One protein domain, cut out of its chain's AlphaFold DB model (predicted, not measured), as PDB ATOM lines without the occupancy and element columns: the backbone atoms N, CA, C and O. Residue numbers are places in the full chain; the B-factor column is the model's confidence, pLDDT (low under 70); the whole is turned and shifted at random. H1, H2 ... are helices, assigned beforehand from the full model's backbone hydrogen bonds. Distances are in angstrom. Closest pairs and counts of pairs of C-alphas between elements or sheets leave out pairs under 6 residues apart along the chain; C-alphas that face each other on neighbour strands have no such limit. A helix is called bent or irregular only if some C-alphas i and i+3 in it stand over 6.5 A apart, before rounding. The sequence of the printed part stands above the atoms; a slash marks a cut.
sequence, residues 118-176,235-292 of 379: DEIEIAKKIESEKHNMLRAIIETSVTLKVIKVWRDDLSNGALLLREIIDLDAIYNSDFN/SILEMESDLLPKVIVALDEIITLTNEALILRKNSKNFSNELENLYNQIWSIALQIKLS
ATOM      1  N   ASP A 118     -74.007   0.772 -14.430       95.00
ATOM      2  CA  ASP A 118     -72.696   0.253 -14.835       95.00
ATOM      3  C   ASP A 118     -71.649   1.375 -14.906       95.00
ATOM      4  O   ASP A 118     -70.509   1.192 -14.486       95.00
ATOM      5  N   GLU A 119     -72.031   2.567 -15.381       95.19
ATOM      6  CA  GLU A 119     -71.157   3.749 -15.376       95.19
ATOM      7  C   GLU A 119     -70.715   4.116 -13.953       95.19
ATOM      8  O   GLU A 119     -69.536   4.389 -13.716       95.19
ATOM      9  N   ILE A 120     -71.641   4.073 -12.989       95.75
ATOM     10  CA  ILE A 120     -71.342   4.335 -11.576       95.75
ATOM     11  C   ILE A 120     -70.447   3.234 -10.993       95.75
ATOM     12  O   ILE A 120     -69.527   3.539 -10.235       95.75
ATOM     13  N   GLU A 121     -70.687   1.963 -11.323       96.56
ATOM     14  CA  GLU A 121     -69.845   0.853 -10.863       96.56
ATOM     15  C   GLU A 121     -68.413   0.985 -11.389       96.56
ATOM     16  O   GLU A 121     -67.456   0.881 -10.619       96.56
ATOM     17  N   ILE A 122     -68.259   1.288 -12.680       94.94
ATOM     18  CA  ILE A 122     -66.954   1.515 -13.303       94.94
ATOM     19  C   ILE A 122     -66.253   2.707 -12.649       94.94
ATOM     20  O   ILE A 122     -65.073   2.603 -12.319       94.94
ATOM     21  N   ALA A 123     -66.963   3.810 -12.392       96.50
ATOM     22  CA  ALA A 123     -66.395   4.970 -11.709       96.50
ATOM     23  C   ALA A 123     -65.891   4.616 -10.298       96.50
ATOM     24  O   ALA A 123     -64.729   4.868  -9.974       96.50
ATOM     25  N   LYS A 124     -66.718   3.941  -9.486       96.50
ATOM     26  CA  LYS A 124     -66.334   3.479  -8.138       96.50
ATOM     27  C   LYS A 124     -65.142   2.526  -8.175       96.50
ATOM     28  O   LYS A 124     -64.263   2.591  -7.314       96.50
ATOM     29  N   LYS A 125     -65.101   1.642  -9.171       96.75
ATOM     30  CA  LYS A 125     -63.994   0.709  -9.366       96.75
ATOM     31  C   LYS A 125     -62.696   1.449  -9.677       96.75
ATOM     32  O   LYS A 125     -61.694   1.186  -9.019       96.75
ATOM     33  N   ILE A 126     -62.723   2.405 -10.605       95.31
ATOM     34  CA  ILE A 126     -61.555   3.226 -10.954       95.31
ATOM     35  C   ILE A 126     -61.053   4.004  -9.729       95.31
ATOM     36  O   ILE A 126     -59.848   4.050  -9.483       95.31
ATOM     37  N   GLU A 127     -61.951   4.570  -8.918       91.12
ATOM     38  CA  GLU A 127     -61.570   5.271  -7.688       91.12
ATOM     39  C   GLU A 127     -60.944   4.334  -6.647       91.12
ATOM     40  O   GLU A 127     -59.903   4.659  -6.072       91.12
ATOM     41  N   SER A 128     -61.529   3.157  -6.410       93.50
ATOM     42  CA  SER A 128     -60.969   2.167  -5.480       93.50
ATOM     43  C   SER A 128     -59.594   1.672  -5.939       93.50
ATOM     44  O   SER A 128     -58.653   1.606  -5.145       93.50
ATOM     45  N   GLU A 129     -59.439   1.391  -7.233       94.75
ATOM     46  CA  GLU A 129     -58.168   0.972  -7.822       94.75
ATOM     47  C   GLU A 129     -57.112   2.081  -7.750       94.75
ATOM     48  O   GLU A 129     -55.962   1.800  -7.399       94.75
ATOM     49  N   LYS A 130     -57.490   3.348  -7.978       90.56
ATOM     50  CA  LYS A 130     -56.589   4.499  -7.803       90.56
ATOM     51  C   LYS A 130     -56.096   4.602  -6.358       90.56
ATOM     52  O   LYS A 130     -54.894   4.767  -6.146       90.56
ATOM     53  N   HIS A 131     -56.982   4.458  -5.370       89.25
ATOM     54  CA  HIS A 131     -56.595   4.467  -3.954       89.25
ATOM     55  C   HIS A 131     -55.664   3.298  -3.603       89.25
ATOM     56  O   HIS A 131     -54.636   3.506  -2.959       89.25
ATOM     57  N   ASN A 132     -55.969   2.088  -4.079       91.00
ATOM     58  CA  ASN A 132     -55.132   0.907  -3.853       91.00
ATOM     59  C   ASN A 132     -53.737   1.065  -4.476       91.00
ATOM     60  O   ASN A 132     -52.731   0.752  -3.836       91.00
ATOM     61  N   MET A 133     -53.664   1.597  -5.699       90.62
ATOM     62  CA  MET A 133     -52.399   1.901  -6.368       90.62
ATOM     63  C   MET A 133     -51.589   2.928  -5.571       90.62
ATOM     64  O   MET A 133     -50.399   2.721  -5.331       90.62
ATOM     65  N   LEU A 134     -52.220   4.025  -5.140       88.38
ATOM     66  CA  LEU A 134     -51.547   5.076  -4.380       88.38
ATOM     67  C   LEU A 134     -50.989   4.535  -3.056       88.38
ATOM     68  O   LEU A 134     -49.849   4.842  -2.703       88.38
ATOM     69  N   ARG A 135     -51.752   3.679  -2.368       88.81
ATOM     70  CA  ARG A 135     -51.322   3.036  -1.123       88.81
ATOM     71  C   ARG A 135     -50.064   2.197  -1.328       88.81
ATOM     72  O   ARG A 135     -49.074   2.404  -0.629       88.81
ATOM     73  N   ALA A 136     -50.063   1.331  -2.341       88.50
ATOM     74  CA  ALA A 136     -48.907   0.494  -2.664       88.50
ATOM     75  C   ALA A 136     -47.655   1.325  -3.011       88.50
ATOM     76  O   ALA A 136     -46.528   0.969  -2.654       88.50
ATOM     77  N   ILE A 137     -47.841   2.461  -3.690       87.62
ATOM     78  CA  ILE A 137     -46.743   3.372  -4.019       87.62
ATOM     79  C   ILE A 137     -46.159   3.994  -2.743       87.62
ATOM     80  O   ILE A 137     -44.939   3.995  -2.585       87.62
ATOM     81  N   ILE A 138     -46.984   4.494  -1.821       84.56
ATOM     82  CA  ILE A 138     -46.516   5.171  -0.596       84.56
ATOM     83  C   ILE A 138     -45.813   4.212   0.369       84.56
ATOM     84  O   ILE A 138     -44.821   4.593   0.989       84.56
ATOM     85  N   GLU A 139     -46.257   2.958   0.444       81.69
ATOM     86  CA  GLU A 139     -45.600   1.914   1.244       81.69
ATOM     87  C   GLU A 139     -44.181   1.584   0.737       81.69
ATOM     88  O   GLU A 139     -43.348   1.041   1.468       81.69
ATOM     89  N   THR A 140     -43.857   1.943  -0.509       83.75
ATOM     90  CA  THR A 140     -42.544   1.670  -1.095       83.75
ATOM     91  C   THR A 140     -41.489   2.692  -0.651       83.75
ATOM     92  O   THR A 140     -41.648   3.902  -0.810       83.75
ATOM     93  N   SER A 141     -40.319   2.213  -0.210       80.06
ATOM     94  CA  SER A 141     -39.207   3.058   0.274       80.06
ATOM     95  C   SER A 141     -38.658   4.060  -0.756       80.06
ATOM     96  O   SER A 141     -38.059   5.075  -0.396       80.06
ATOM     97  N   VAL A 142     -38.849   3.790  -2.048       84.50
ATOM     98  CA  VAL A 142     -38.476   4.694  -3.148       84.50
ATOM     99  C   VAL A 142     -39.271   5.993  -3.067       84.50
ATOM    100  O   VAL A 142     -38.689   7.070  -3.188       84.50
ATOM    101  N   THR A 143     -40.571   5.898  -2.802       85.00
ATOM    102  CA  THR A 143     -41.474   7.048  -2.700       85.00
ATOM    103  C   THR A 143     -41.035   7.987  -1.590       85.00
ATOM    104  O   THR A 143     -41.010   9.196  -1.782       85.00
ATOM    105  N   LEU A 144     -40.547   7.443  -0.475       82.94
ATOM    106  CA  LEU A 144     -40.012   8.232   0.636       82.94
ATOM    107  C   LEU A 144     -38.788   9.058   0.249       82.94
ATOM    108  O   LEU A 144     -38.644  10.208   0.662       82.94
ATOM    109  N   LYS A 145     -37.897   8.489  -0.568       84.94
ATOM    110  CA  LYS A 145     -36.726   9.218  -1.071       84.94
ATOM    111  C   LYS A 145     -37.152  10.362  -1.976       84.94
ATOM    112  O   LYS A 145     -36.598  11.449  -1.864       84.94
ATOM    113  N   VAL A 146     -38.139  10.118  -2.835       87.94
ATOM    114  CA  VAL A 146     -38.707  11.144  -3.715       87.94
ATOM    115  C   VAL A 146     -39.384  12.243  -2.894       87.94
ATOM    116  O   VAL A 146     -39.085  13.412  -3.110       87.94
ATOM    117  N   ILE A 147     -40.192  11.885  -1.894       88.31
ATOM    118  CA  ILE A 147     -40.841  12.825  -0.968       88.31
ATOM    119  C   ILE A 147     -39.810  13.686  -0.232       88.31
ATOM    120  O   ILE A 147     -39.980  14.897  -0.132       88.31
ATOM    121  N   LYS A 148     -38.711  13.090   0.239       89.06
ATOM    122  CA  LYS A 148     -37.632  13.838   0.892       89.06
ATOM    123  C   LYS A 148     -36.979  14.851  -0.051       89.06
ATOM    124  O   LYS A 148     -36.759  15.990   0.347       89.06
ATOM    125  N   VAL A 149     -36.702  14.450  -1.294       91.06
ATOM    126  CA  VAL A 149     -36.166  15.357  -2.322       91.06
ATOM    127  C   VAL A 149     -37.151  16.491  -2.598       91.06
ATOM    128  O   VAL A 149     -36.759  17.649  -2.583       91.06
ATOM    129  N   TRP A 150     -38.439  16.183  -2.755       90.56
ATOM    130  CA  TRP A 150     -39.488  17.184  -2.955       90.56
ATOM    131  C   TRP A 150     -39.617  18.160  -1.796       90.56
ATOM    132  O   TRP A 150     -39.751  19.355  -2.027       90.56
ATOM    133  N   ARG A 151     -39.540  17.675  -0.558       90.69
ATOM    134  CA  ARG A 151     -39.541  18.514   0.640       90.69
ATOM    135  C   ARG A 151     -38.372  19.499   0.618       90.69
ATOM    136  O   ARG A 151     -38.569  20.688   0.861       90.69
ATOM    137  N   ASP A 152     -37.168  19.021   0.305       91.19
ATOM    138  CA  ASP A 152     -35.982  19.876   0.236       91.19
ATOM    139  C   ASP A 152     -36.082  20.868  -0.945       91.19
ATOM    140  O   ASP A 152     -35.808  22.056  -0.773       91.19
ATOM    141  N   ASP A 153     -36.565  20.439  -2.112       91.50
ATOM    142  CA  ASP A 153     -36.747  21.291  -3.295       91.50
ATOM    143  C   ASP A 153     -37.837  22.360  -3.109       91.50
ATOM    144  O   ASP A 153     -37.647  23.502  -3.534       91.50
ATOM    145  N   LEU A 154     -38.940  22.026  -2.427       90.00
ATOM    146  CA  LEU A 154     -39.981  22.975  -2.016       90.00
ATOM    147  C   LEU A 154     -39.417  24.014  -1.044       90.00
ATOM    148  O   LEU A 154     -39.670  25.206  -1.202       90.00
ATOM    149  N   SER A 155     -38.601  23.581  -0.076       87.88
ATOM    150  CA  SER A 155     -37.974  24.490   0.891       87.88
ATOM    151  C   SER A 155     -36.972  25.452   0.237       87.88
ATOM    152  O   SER A 155     -36.839  26.598   0.663       87.88
ATOM    153  N   ASN A 156     -36.313  25.008  -0.838       89.56
ATOM    154  CA  ASN A 156     -35.376  25.806  -1.629       89.56
ATOM    155  C   ASN A 156     -36.062  26.646  -2.725       89.56
ATOM    156  O   ASN A 156     -35.389  27.436  -3.390       89.56
ATOM    157  N   GLY A 157     -37.371  26.470  -2.948       85.44
ATOM    158  CA  GLY A 157     -38.121  27.125  -4.024       85.44
ATOM    159  C   GLY A 157     -37.745  26.657  -5.437       85.44
ATOM    160  O   GLY A 157     -38.026  27.358  -6.408       85.44
ATOM    161  N   ALA A 158     -37.087  25.501  -5.569       88.06
ATOM    162  CA  ALA A 158     -36.713  24.925  -6.864       88.06
ATOM    163  C   ALA A 158     -37.909  24.278  -7.581       88.06
ATOM    164  O   ALA A 158     -37.893  24.130  -8.803       88.06
ATOM    165  N   LEU A 159     -38.935  23.900  -6.817       86.81
ATOM    166  CA  LEU A 159     -40.110  23.195  -7.299       86.81
ATOM    167  C   LEU A 159     -41.385  23.886  -6.791       86.81
ATOM    168  O   LEU A 159     -41.441  24.351  -5.655       86.81
ATOM    169  N   LEU A 160     -42.395  23.980  -7.659       88.69
ATOM    170  CA  LEU A 160     -43.674  24.640  -7.379       88.69
ATOM    171  C   LEU A 160     -44.668  23.666  -6.737       88.69
ATOM    172  O   LEU A 160     -44.769  22.517  -7.166       88.69
ATOM    173  N   LEU A 161     -45.470  24.144  -5.782       86.50
ATOM    174  CA  LEU A 161     -46.435  23.312  -5.053       86.50
ATOM    175  C   LEU A 161     -47.410  22.577  -5.991       86.50
ATOM    176  O   LEU A 161     -47.643  21.380  -5.825       86.50
ATOM    177  N   ARG A 162     -47.879  23.263  -7.041       87.12
ATOM    178  CA  ARG A 162     -48.766  22.714  -8.080       87.12
ATOM    179  C   ARG A 162     -48.223  21.480  -8.803       87.12
ATOM    180  O   ARG A 162     -48.987  20.710  -9.373       87.12
ATOM    181  N   GLU A 163     -46.906  21.291  -8.845       86.00
ATOM    182  CA  GLU A 163     -46.344  20.106  -9.497       86.00
ATOM    183  C   GLU A 163     -46.482  18.841  -8.645       86.00
ATOM    184  O   GLU A 163     -46.521  17.743  -9.201       86.00
ATOM    185  N   ILE A 164     -46.561  18.976  -7.318       86.38
ATOM    186  CA  ILE A 164     -46.696  17.842  -6.391       86.38
ATOM    187  C   ILE A 164     -48.162  17.591  -6.053       86.38
ATOM    188  O   ILE A 164     -48.573  16.442  -5.910       86.38
ATOM    189  N   ILE A 165     -48.940  18.661  -5.936       87.44
ATOM    190  CA  ILE A 165     -50.260  18.655  -5.315       87.44
ATOM    191  C   ILE A 165     -51.327  19.134  -6.286       87.44
ATOM    192  O   ILE A 165     -51.105  20.065  -7.061       87.44
ATOM    193  N   ASP A 166     -52.506  18.528  -6.185       87.00
ATOM    194  CA  ASP A 166     -53.724  19.089  -6.751       87.00
ATOM    195  C   ASP A 166     -54.252  20.231  -5.856       87.00
ATOM    196  O   ASP A 166     -54.884  20.002  -4.822       87.00
ATOM    197  N   LEU A 167     -53.920  21.474  -6.228       81.38
ATOM    198  CA  LEU A 167     -54.225  22.671  -5.434       81.38
ATOM    199  C   LEU A 167     -55.726  22.842  -5.199       81.38
ATOM    200  O   LEU A 167     -56.136  23.115  -4.071       81.38
ATOM    201  N   ASP A 168     -56.538  22.637  -6.234       80.94
ATOM    202  CA  ASP A 168     -57.983  22.837  -6.156       80.94
ATOM    203  C   ASP A 168     -58.616  21.766  -5.262       80.94
ATOM    204  O   ASP A 168     -59.501  22.052  -4.452       80.94
ATOM    205  N   ALA A 169     -58.125  20.528  -5.344       81.38
ATOM    206  CA  ALA A 169     -58.647  19.436  -4.538       81.38
ATOM    207  C   ALA A 169     -58.267  19.534  -3.050       81.38
ATOM    208  O   ALA A 169     -59.004  18.990  -2.220       81.38
ATOM    209  N   ILE A 170     -57.141  20.175  -2.705       80.56
ATOM    210  CA  ILE A 170     -56.738  20.428  -1.309       80.56
ATOM    211  C   ILE A 170     -57.379  21.691  -0.749       80.56
ATOM    212  O   ILE A 170     -57.831  21.681   0.391       80.56
ATOM    213  N   TYR A 171     -57.415  22.781  -1.513       75.25
ATOM    214  CA  TYR A 171     -57.962  24.040  -1.012       75.25
ATOM    215  C   TYR A 171     -59.449  23.906  -0.655       75.25
ATOM    216  O   TYR A 171     -59.902  24.487   0.328       75.25
ATOM    217  N   ASN A 172     -60.175  23.081  -1.417       73.50
ATOM    218  CA  ASN A 172     -61.580  22.749  -1.176       73.50
ATOM    219  C   ASN A 172     -61.787  21.537  -0.245       73.50
ATOM    220  O   ASN A 172     -62.924  21.105  -0.072       73.50
ATOM    221  N   SER A 173     -60.724  20.944   0.312       71.50
ATOM    222  CA  SER A 173     -60.846  19.867   1.301       71.50
ATOM    223  C   SER A 173     -60.722  20.394   2.728       71.50
ATOM    224  O   SER A 173     -60.231  21.499   2.971       71.50
ATOM    225  N   ASP A 174     -61.100  19.552   3.691       59.03
ATOM    226  CA  ASP A 174     -61.010  19.836   5.131       59.03
ATOM    227  C   ASP A 174     -59.590  20.213   5.603       59.03
ATOM    228  O   ASP A 174     -59.405  20.743   6.697       59.03
ATOM    229  N   PHE A 175     -58.570  20.001   4.763       56.69
ATOM    230  CA  PHE A 175     -57.187  20.417   4.992       56.69
ATOM    231  C   PHE A 175     -57.027  21.940   5.153       56.69
ATOM    232  O   PHE A 175     -56.088  22.417   5.805       56.69
ATOM    233  N   ASN A 176     -57.932  22.732   4.564       53.22
ATOM    234  CA  ASN A 176     -57.864  24.188   4.623       53.22
ATOM    235  C   ASN A 176     -58.787  24.841   5.659       53.22
ATOM    236  O   ASN A 176     -58.841  26.070   5.723       53.22
ATOM    237  N   SER A 235     -56.693  33.906  -5.984       82.38
ATOM    238  CA  SER A 235     -55.567  33.819  -6.913       82.38
ATOM    239  C   SER A 235     -54.730  32.579  -6.596       82.38
ATOM    240  O   SER A 235     -54.422  32.318  -5.439       82.38
ATOM    241  N   ILE A 236     -54.283  31.849  -7.624       84.25
ATOM    242  CA  ILE A 236     -53.474  30.620  -7.473       84.25
ATOM    243  C   ILE A 236     -52.274  30.827  -6.534       84.25
ATOM    244  O   ILE A 236     -51.948  29.955  -5.738       84.25
ATOM    245  N   LEU A 237     -51.646  32.004  -6.587       86.75
ATOM    246  CA  LEU A 237     -50.502  32.343  -5.740       86.75
ATOM    247  C   LEU A 237     -50.866  32.464  -4.251       86.75
ATOM    248  O   LEU A 237     -50.034  32.164  -3.402       86.75
ATOM    249  N   GLU A 238     -52.078  32.921  -3.941       84.62
ATOM    250  CA  GLU A 238     -52.576  33.081  -2.570       84.62
ATOM    251  C   GLU A 238     -52.907  31.710  -1.966       84.62
ATOM    252  O   GLU A 238     -52.492  31.398  -0.850       84.62
ATOM    253  N   MET A 239     -53.508  30.824  -2.769       84.19
ATOM    254  CA  MET A 239     -53.680  29.416  -2.394       84.19
ATOM    255  C   MET A 239     -52.332  28.728  -2.141       84.19
ATOM    256  O   MET A 239     -52.174  28.011  -1.154       84.19
ATOM    257  N   GLU A 240     -51.338  28.960  -3.005       85.56
ATOM    258  CA  GLU A 240     -49.997  28.404  -2.819       85.56
ATOM    259  C   GLU A 240     -49.336  28.923  -1.536       85.56
ATOM    260  O   GLU A 240     -48.768  28.119  -0.799       85.56
ATOM    261  N   SER A 241     -49.425  30.221  -1.224       85.94
ATOM    262  CA  SER A 241     -48.820  30.766  -0.001       85.94
ATOM    263  C   SER A 241     -49.428  30.202   1.281       85.94
ATOM    264  O   SER A 241     -48.696  29.987   2.248       85.94
ATOM    265  N   ASP A 242     -50.730  29.923   1.277       86.94
ATOM    266  CA  ASP A 242     -51.441  29.390   2.442       86.94
ATOM    267  C   ASP A 242     -51.159  27.897   2.656       86.94
ATOM    268  O   ASP A 242     -51.003  27.430   3.791       86.94
ATOM    269  N   LEU A 243     -51.075  27.132   1.563       87.06
ATOM    270  CA  LEU A 243     -50.914  25.678   1.610       87.06
ATOM    271  C   LEU A 243     -49.457  25.237   1.763       87.06
ATOM    272  O   LEU A 243     -49.202  24.215   2.400       87.06
ATOM    273  N   LEU A 244     -48.493  25.997   1.239       87.12
ATOM    274  CA  LEU A 244     -47.066  25.658   1.292       87.12
ATOM    275  C   LEU A 244     -46.574  25.302   2.711       87.12
ATOM    276  O   LEU A 244     -46.007  24.215   2.866       87.12
ATOM    277  N   PRO A 245     -46.791  26.118   3.766       89.25
ATOM    278  CA  PRO A 245     -46.301  25.774   5.101       89.25
ATOM    279  C   PRO A 245     -46.961  24.509   5.660       89.25
ATOM    280  O   PRO A 245     -46.272  23.676   6.246       89.25
ATOM    281  N   LYS A 246     -48.272  24.329   5.441       88.19
ATOM    282  CA  LYS A 246     -49.015  23.143   5.897       88.19
ATOM    283  C   LYS A 246     -48.482  21.872   5.238       88.19
ATOM    284  O   LYS A 246     -48.262  20.866   5.904       88.19
ATOM    285  N   VAL A 247     -48.223  21.939   3.933       88.44
ATOM    286  CA  VAL A 247     -47.686  20.818   3.158       88.44
ATOM    287  C   VAL A 247     -46.276  20.464   3.612       88.44
ATOM    288  O   VAL A 247     -45.990  19.286   3.790       88.44
ATOM    289  N   ILE A 248     -45.398  21.443   3.848       89.06
ATOM    290  CA  ILE A 248     -44.039  21.157   4.338       89.06
ATOM    291  C   ILE A 248     -44.080  20.426   5.684       89.06
ATOM    292  O   ILE A 248     -43.365  19.439   5.847       89.06
ATOM    293  N   VAL A 249     -44.928  20.870   6.619       91.12
ATOM    294  CA  VAL A 249     -45.093  20.201   7.920       91.12
ATOM    295  C   VAL A 249     -45.578  18.765   7.733       91.12
ATOM    296  O   VAL A 249     -44.984  17.846   8.291       91.12
ATOM    297  N   ALA A 250     -46.583  18.547   6.882       89.12
ATOM    298  CA  ALA A 250     -47.105  17.211   6.610       89.12
ATOM    299  C   ALA A 250     -46.057  16.287   5.949       89.12
ATOM    300  O   ALA A 250     -45.949  15.111   6.296       89.12
ATOM    301  N   LEU A 251     -45.233  16.808   5.029       88.81
ATOM    302  CA  LEU A 251     -44.125  16.047   4.438       88.81
ATOM    303  C   LEU A 251     -43.046  15.708   5.480       88.81
ATOM    304  O   LEU A 251     -42.497  14.606   5.448       88.81
ATOM    305  N   ASP A 252     -42.756  16.618   6.413       91.19
ATOM    306  CA  ASP A 252     -41.823  16.364   7.514       91.19
ATOM    307  C   ASP A 252     -42.336  15.269   8.459       91.19
ATOM    308  O   ASP A 252     -41.567  14.381   8.830       91.19
ATOM    309  N   GLU A 253     -43.630  15.266   8.782       90.25
ATOM    310  CA  GLU A 253     -44.275  14.202   9.564       90.25
ATOM    311  C   GLU A 253     -44.212  12.840   8.860       90.25
ATOM    312  O   GLU A 253     -43.876  11.826   9.475       90.25
ATOM    313  N   ILE A 254     -44.436  12.798   7.542       87.94
ATOM    314  CA  ILE A 254     -44.255  11.567   6.762       87.94
ATOM    315  C   ILE A 254     -42.803  11.078   6.870       87.94
ATOM    316  O   ILE A 254     -42.548   9.888   7.077       87.94
ATOM    317  N   ILE A 255     -41.819  11.973   6.760       87.25
ATOM    318  CA  ILE A 255     -40.400  11.602   6.845       87.25
ATOM    319  C   ILE A 255     -40.044  11.072   8.245       87.25
ATOM    320  O   ILE A 255     -39.264  10.123   8.356       87.25
ATOM    321  N   THR A 256     -40.580  11.636   9.329       90.38
ATOM    322  CA  THR A 256     -40.282  11.153  10.690       90.38
ATOM    323  C   THR A 256     -40.890   9.776  10.954       90.38
ATOM    324  O   THR A 256     -40.148   8.866  11.334       90.38
ATOM    325  N   LEU A 257     -42.181   9.591  10.660       86.62
ATOM    326  CA  LEU A 257     -42.891   8.315  10.832       86.62
ATOM    327  C   LEU A 257     -42.251   7.192  10.015       86.62
ATOM    328  O   LEU A 257     -42.133   6.049  10.454       86.62
ATOM    329  N   THR A 258     -41.781   7.517   8.816       81.50
ATOM    330  CA  THR A 258     -41.153   6.523   7.944       81.50
ATOM    331  C   THR A 258     -39.764   6.124   8.417       81.50
ATOM    332  O   THR A 258     -39.410   4.948   8.353       81.50
ATOM    333  N   ASN A 259     -38.975   7.059   8.953       85.25
ATOM    334  CA  ASN A 259     -37.704   6.719   9.590       85.25
ATOM    335  C   ASN A 259     -37.916   5.828  10.820       85.25
ATOM    336  O   ASN A 259     -37.159   4.877  11.018       85.25
ATOM    337  N   GLU A 260     -38.957   6.091  11.610       85.50
ATOM    338  CA  GLU A 260     -39.352   5.233  12.727       85.50
ATOM    339  C   GLU A 260     -39.727   3.821  12.248       85.50
ATOM    340  O   GLU A 260     -39.171   2.835  12.743       85.50
ATOM    341  N   ALA A 261     -40.553   3.712  11.201       80.25
ATOM    342  CA  ALA A 261     -40.906   2.433  10.584       80.25
ATOM    343  C   ALA A 261     -39.671   1.668  10.059       80.25
ATOM    344  O   ALA A 261     -39.550   0.454  10.255       80.25
ATOM    345  N   LEU A 262     -38.703   2.364   9.448       78.25
ATOM    346  CA  LEU A 262     -37.445   1.764   8.985       78.25
ATOM    347  C   LEU A 262     -36.582   1.242  10.144       78.25
ATOM    348  O   LEU A 262     -35.978   0.171  10.030       78.25
ATOM    349  N   ILE A 263     -36.513   1.972  11.260       82.81
ATOM    350  CA  ILE A 263     -35.780   1.541  12.460       82.81
ATOM    351  C   ILE A 263     -36.423   0.281  13.050       82.81
ATOM    352  O   ILE A 263     -35.720  -0.689  13.348       82.81
ATOM    353  N   LEU A 264     -37.753   0.254  13.162       79.81
ATOM    354  CA  LEU A 264     -38.502  -0.898  13.668       79.81
ATOM    355  C   LEU A 264     -38.305  -2.143  12.795       79.81
ATOM    356  O   LEU A 264     -38.053  -3.234  13.322       79.81
ATOM    357  N   ARG A 265     -38.321  -1.966  11.468       75.19
ATOM    358  CA  ARG A 265     -38.058  -3.031  10.489       75.19
ATOM    359  C   ARG A 265     -36.652  -3.620  10.620       75.19
ATOM    360  O   ARG A 265     -36.485  -4.830  10.493       75.19
ATOM    361  N   LYS A 266     -35.634  -2.796  10.892       75.19
ATOM    362  CA  LYS A 266     -34.249  -3.265  11.095       75.19
ATOM    363  C   LYS A 266     -34.063  -4.015  12.412       75.19
ATOM    364  O   LYS A 266     -33.289  -4.969  12.469       75.19
ATOM    365  N   ASN A 267     -34.758  -3.586  13.460       72.81
ATOM    366  CA  ASN A 267     -34.550  -4.102  14.810       72.81
ATOM    367  C   ASN A 267     -35.290  -5.419  15.095       72.81
ATOM    368  O   ASN A 267     -34.942  -6.102  16.060       72.81
ATOM    369  N   SER A 268     -36.276  -5.817  14.280       55.06
ATOM    370  CA  SER A 268     -37.227  -6.851  14.708       55.06
ATOM    371  C   SER A 268     -37.761  -7.718  13.571       55.06
ATOM    372  O   SER A 268     -38.245  -7.218  12.564       55.06
ATOM    373  N   LYS A 269     -37.758  -9.043  13.776       59.28
ATOM    374  CA  LYS A 269     -38.317 -10.022  12.828       59.28
ATOM    375  C   LYS A 269     -39.848 -10.173  12.892       59.28
ATOM    376  O   LYS A 269     -40.391 -10.747  11.963       59.28
ATOM    377  N   ASN A 270     -40.531  -9.691  13.942       52.81
ATOM    378  CA  ASN A 270     -41.947 -10.007  14.216       52.81
ATOM    379  C   ASN A 270     -42.733  -8.851  14.892       52.81
ATOM    380  O   ASN A 270     -43.165  -9.001  16.031       52.81
ATOM    381  N   PHE A 271     -42.955  -7.723  14.213       56.09
ATOM    382  CA  PHE A 271     -43.974  -6.734  14.616       56.09
ATOM    383  C   PHE A 271     -44.759  -6.285  13.380       56.09
ATOM    384  O   PHE A 271     -44.456  -5.254  12.791       56.09
ATOM    385  N   SER A 272     -45.734  -7.089  12.942       64.19
ATOM    386  CA  SER A 272     -46.608  -6.726  11.814       64.19
ATOM    387  C   SER A 272     -47.523  -5.558  12.176       64.19
ATOM    388  O   SER A 272     -47.584  -4.581  11.446       64.19
ATOM    389  N   ASN A 273     -48.161  -5.612  13.348       74.88
ATOM    390  CA  ASN A 273     -49.270  -4.709  13.665       74.88
ATOM    391  C   ASN A 273     -48.815  -3.267  13.962       74.88
ATOM    392  O   ASN A 273     -49.486  -2.319  13.574       74.88
ATOM    393  N   GLU A 274     -47.676  -3.078  14.635       78.88
ATOM    394  CA  GLU A 274     -47.128  -1.735  14.898       78.88
ATOM    395  C   GLU A 274     -46.626  -1.070  13.610       78.88
ATOM    396  O   GLU A 274     -46.850   0.121  13.403       78.88
ATOM    397  N   LEU A 275     -46.012  -1.848  12.710       77.69
ATOM    398  CA  LEU A 275     -45.611  -1.365  11.390       77.69
ATOM    399  C   LEU A 275     -46.829  -1.012  10.534       77.69
ATOM    400  O   LEU A 275     -46.850   0.056   9.933       77.69
ATOM    401  N   GLU A 276     -47.849  -1.869  10.504       80.88
ATOM    402  CA  GLU A 276     -49.106  -1.596   9.799       80.88
ATOM    403  C   GLU A 276     -49.778  -0.322  10.317       80.88
ATOM    404  O   GLU A 276     -50.220   0.497   9.517       80.88
ATOM    405  N   ASN A 277     -49.791  -0.095  11.633       86.19
ATOM    406  CA  ASN A 277     -50.332   1.136  12.211       86.19
ATOM    407  C   ASN A 277     -49.566   2.383  11.751       86.19
ATOM    408  O   ASN A 277     -50.196   3.373  11.384       86.19
ATOM    409  N   LEU A 278     -48.231   2.335  11.719       83.81
ATOM    410  CA  LEU A 278     -47.418   3.444  11.208       83.81
ATOM    411  C   LEU A 278     -47.660   3.682   9.715       83.81
ATOM    412  O   LEU A 278     -47.846   4.823   9.303       83.81
ATOM    413  N   TYR A 279     -47.723   2.625   8.901       83.56
ATOM    414  CA  TYR A 279     -48.048   2.761   7.478       83.56
ATOM    415  C   TYR A 279     -49.459   3.308   7.254       83.56
ATOM    416  O   TYR A 279     -49.648   4.128   6.360       83.56
ATOM    417  N   ASN A 280     -50.431   2.941   8.092       87.06
ATOM    418  CA  ASN A 280     -51.777   3.505   8.040       87.06
ATOM    419  C   ASN A 280     -51.788   5.001   8.408       87.06
ATOM    420  O   ASN A 280     -52.509   5.764   7.771       87.06
ATOM    421  N   GLN A 281     -50.963   5.436   9.368       87.25
ATOM    422  CA  GLN A 281     -50.792   6.860   9.695       87.25
ATOM    423  C   GLN A 281     -50.124   7.636   8.552       87.25
ATOM    424  O   GLN A 281     -50.574   8.719   8.176       87.25
ATOM    425  N   ILE A 282     -49.078   7.066   7.948       86.00
ATOM    426  CA  ILE A 282     -48.415   7.645   6.771       86.00
ATOM    427  C   ILE A 282     -49.417   7.770   5.620       86.00
ATOM    428  O   ILE A 282     -49.480   8.804   4.959       86.00
ATOM    429  N   TRP A 283     -50.229   6.735   5.408       87.06
ATOM    430  CA  TRP A 283     -51.284   6.728   4.404       87.06
ATOM    431  C   TRP A 283     -52.340   7.805   4.664       87.06
ATOM    432  O   TRP A 283     -52.685   8.524   3.731       87.06
ATOM    433  N   SER A 284     -52.820   7.977   5.902       87.38
ATOM    434  CA  SER A 284     -53.827   9.005   6.202       87.38
ATOM    435  C   SER A 284     -53.314  10.416   5.926       87.38
ATOM    436  O   SER A 284     -54.038  11.219   5.343       87.38
ATOM    437  N   ILE A 285     -52.054  10.702   6.268       85.44
ATOM    438  CA  ILE A 285     -51.434  12.006   5.990       85.44
ATOM    439  C   ILE A 285     -51.230  12.181   4.479       85.44
ATOM    440  O   ILE A 285     -51.557  13.219   3.910       85.44
ATOM    441  N   ALA A 286     -50.746  11.150   3.788       84.25
ATOM    442  CA  ALA A 286     -50.530  11.215   2.347       84.25
ATOM    443  C   ALA A 286     -51.837  11.344   1.541       84.25
ATOM    444  O   ALA A 286     -51.845  11.999   0.498       84.25
ATOM    445  N   LEU A 287     -52.945  10.774   2.028       84.31
ATOM    446  CA  LEU A 287     -54.272  10.925   1.428       84.31
ATOM    447  C   LEU A 287     -54.770  12.375   1.525       84.31
ATOM    448  O   LEU A 287     -55.361  12.888   0.575       84.31
ATOM    449  N   GLN A 288     -54.478  13.059   2.635       83.38
ATOM    450  CA  GLN A 288     -54.811  14.477   2.815       83.38
ATOM    451  C   GLN A 288     -54.038  15.386   1.847       83.38
ATOM    452  O   GLN A 288     -54.590  16.368   1.358       83.38
ATOM    453  N   ILE A 289     -52.792  15.029   1.511       83.19
ATOM    454  CA  ILE A 289     -51.916  15.786   0.598       83.19
ATOM    455  C   ILE A 289     -52.331  15.632  -0.884       83.19
ATOM    456  O   ILE A 289     -51.675  16.216  -1.736       83.19
ATOM    457  N   LYS A 290     -53.390  14.869  -1.219       84.62
ATOM    458  CA  LYS A 290     -53.946  14.679  -2.586       84.62
ATOM    459  C   LYS A 290     -52.929  14.933  -3.713       84.62
ATOM    460  O   LYS A 290     -52.934  15.968  -4.385       84.62
ATOM    461  N   LEU A 291     -52.016  13.975  -3.877       87.19
ATOM    462  CA  LEU A 291     -50.947  14.046  -4.873       87.19
ATOM    463  C   LEU A 291     -51.514  14.255  -6.283       87.19
ATOM    464  O   LEU A 291     -52.481  13.600  -6.674       87.19
ATOM    465  N   SER A 292     -50.870  15.128  -7.057       89.81
ATOM    466  CA  SER A 292     -51.227  15.356  -8.456       89.81
ATOM    467  C   SER A 292     -50.931  14.114  -9.303       89.81
ATOM    468  O   SER A 292     -49.983  13.363  -9.043       89.81
TER     469      SER A 292
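What this domain is: This is residues 118 to 176 and 235 to 292 of the 379 residues of the protein "RNA polymerase sigma factor RpoD" of Wolbachia endosymbiont of Drosophila ananassae (UniProt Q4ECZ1). A long helical hairpin, H5 and H6, has an L of two helices, H1 and H2, over one side: H2 packs on H5, the last residues of H1 pack on H6, and residues 118 to 130 of H1 stick out as a free arm. The short helices H3 and H4 sit near the kink in the first part of H5. The printed part has 117 residues, with six named helices in the order H1 to H6 and no named strand; the class is all helix. The whole is flat, spanning 51 by 47 by 22 A, and only just compact, close to loose, with a radius of gyration of the C-alphas of 15.9 A.

How they stand to each other: H1, residues 118 to 139, touches H6, residues 272 to 288, with residues 135 to 139 alone; the closest C-alphas, of Arg 135 and Trp 283, are 6.6 A apart, and the two run opposite ways at a steep tilt of 62 degrees. H2, residues 141 to 155, is about perpendicular to H1, at 84 degrees, and close but not clearly touching it. H2 touches H5, residues 236 to 267, opposite ways at 37 degrees, only just a steep tilt, with the C-alphas of Arg 151 and Ile 248 closest at 6.4 A. H3, residues 161 to 164, only just touches H5, with 3 pairs of C-alphas within 8 A, the closest those of Leu 161 and Glu 240 at 6.6 A. H4, residues 167 to 171, touches H5 between the C-alphas of Tyr 171 and Met 239, 7.0 A apart. H5 and H6 form a hairpin at a shallow tilt of 9 degrees, opposite ways; their closest C-alphas, of Ile 254 and Ile 282, are 5.7 A apart. H1 and H5 are apart, as are H2 and H6. Every O i to N i+4 pair is within hydrogen-bond range in H1, H2, H4 and H6, and 26 of 28 in H5; H3 is too short for such a pair.

Where its parts are: H1 begins at C-alpha 118, (-72.696, 0.253, -14.835), and is 31.6 A long; H2 is 21.5 A long. H5 measures 45.4 A from C-alpha 236 at (-53.474, 30.620, -7.473); it has a kink of 41 degrees near residue 243 and is irregular, but only just: C-alphas 242 and 245 are 6.8 A apart. H6, 24.5 A long, ends at C-alpha 288, (-54.811, 14.477, 2.815).

The domain as a whole: The C-alphas farthest apart, of Ser 235 and Lys 269, are 51.1 A apart. Residues 177 to 234 are not printed, and C-alphas 176 and 235 are 15.2 A apart across this cut. The links printed whole are tight. Residues 174 to 176 and 268 to 272 have pLDDT under 70.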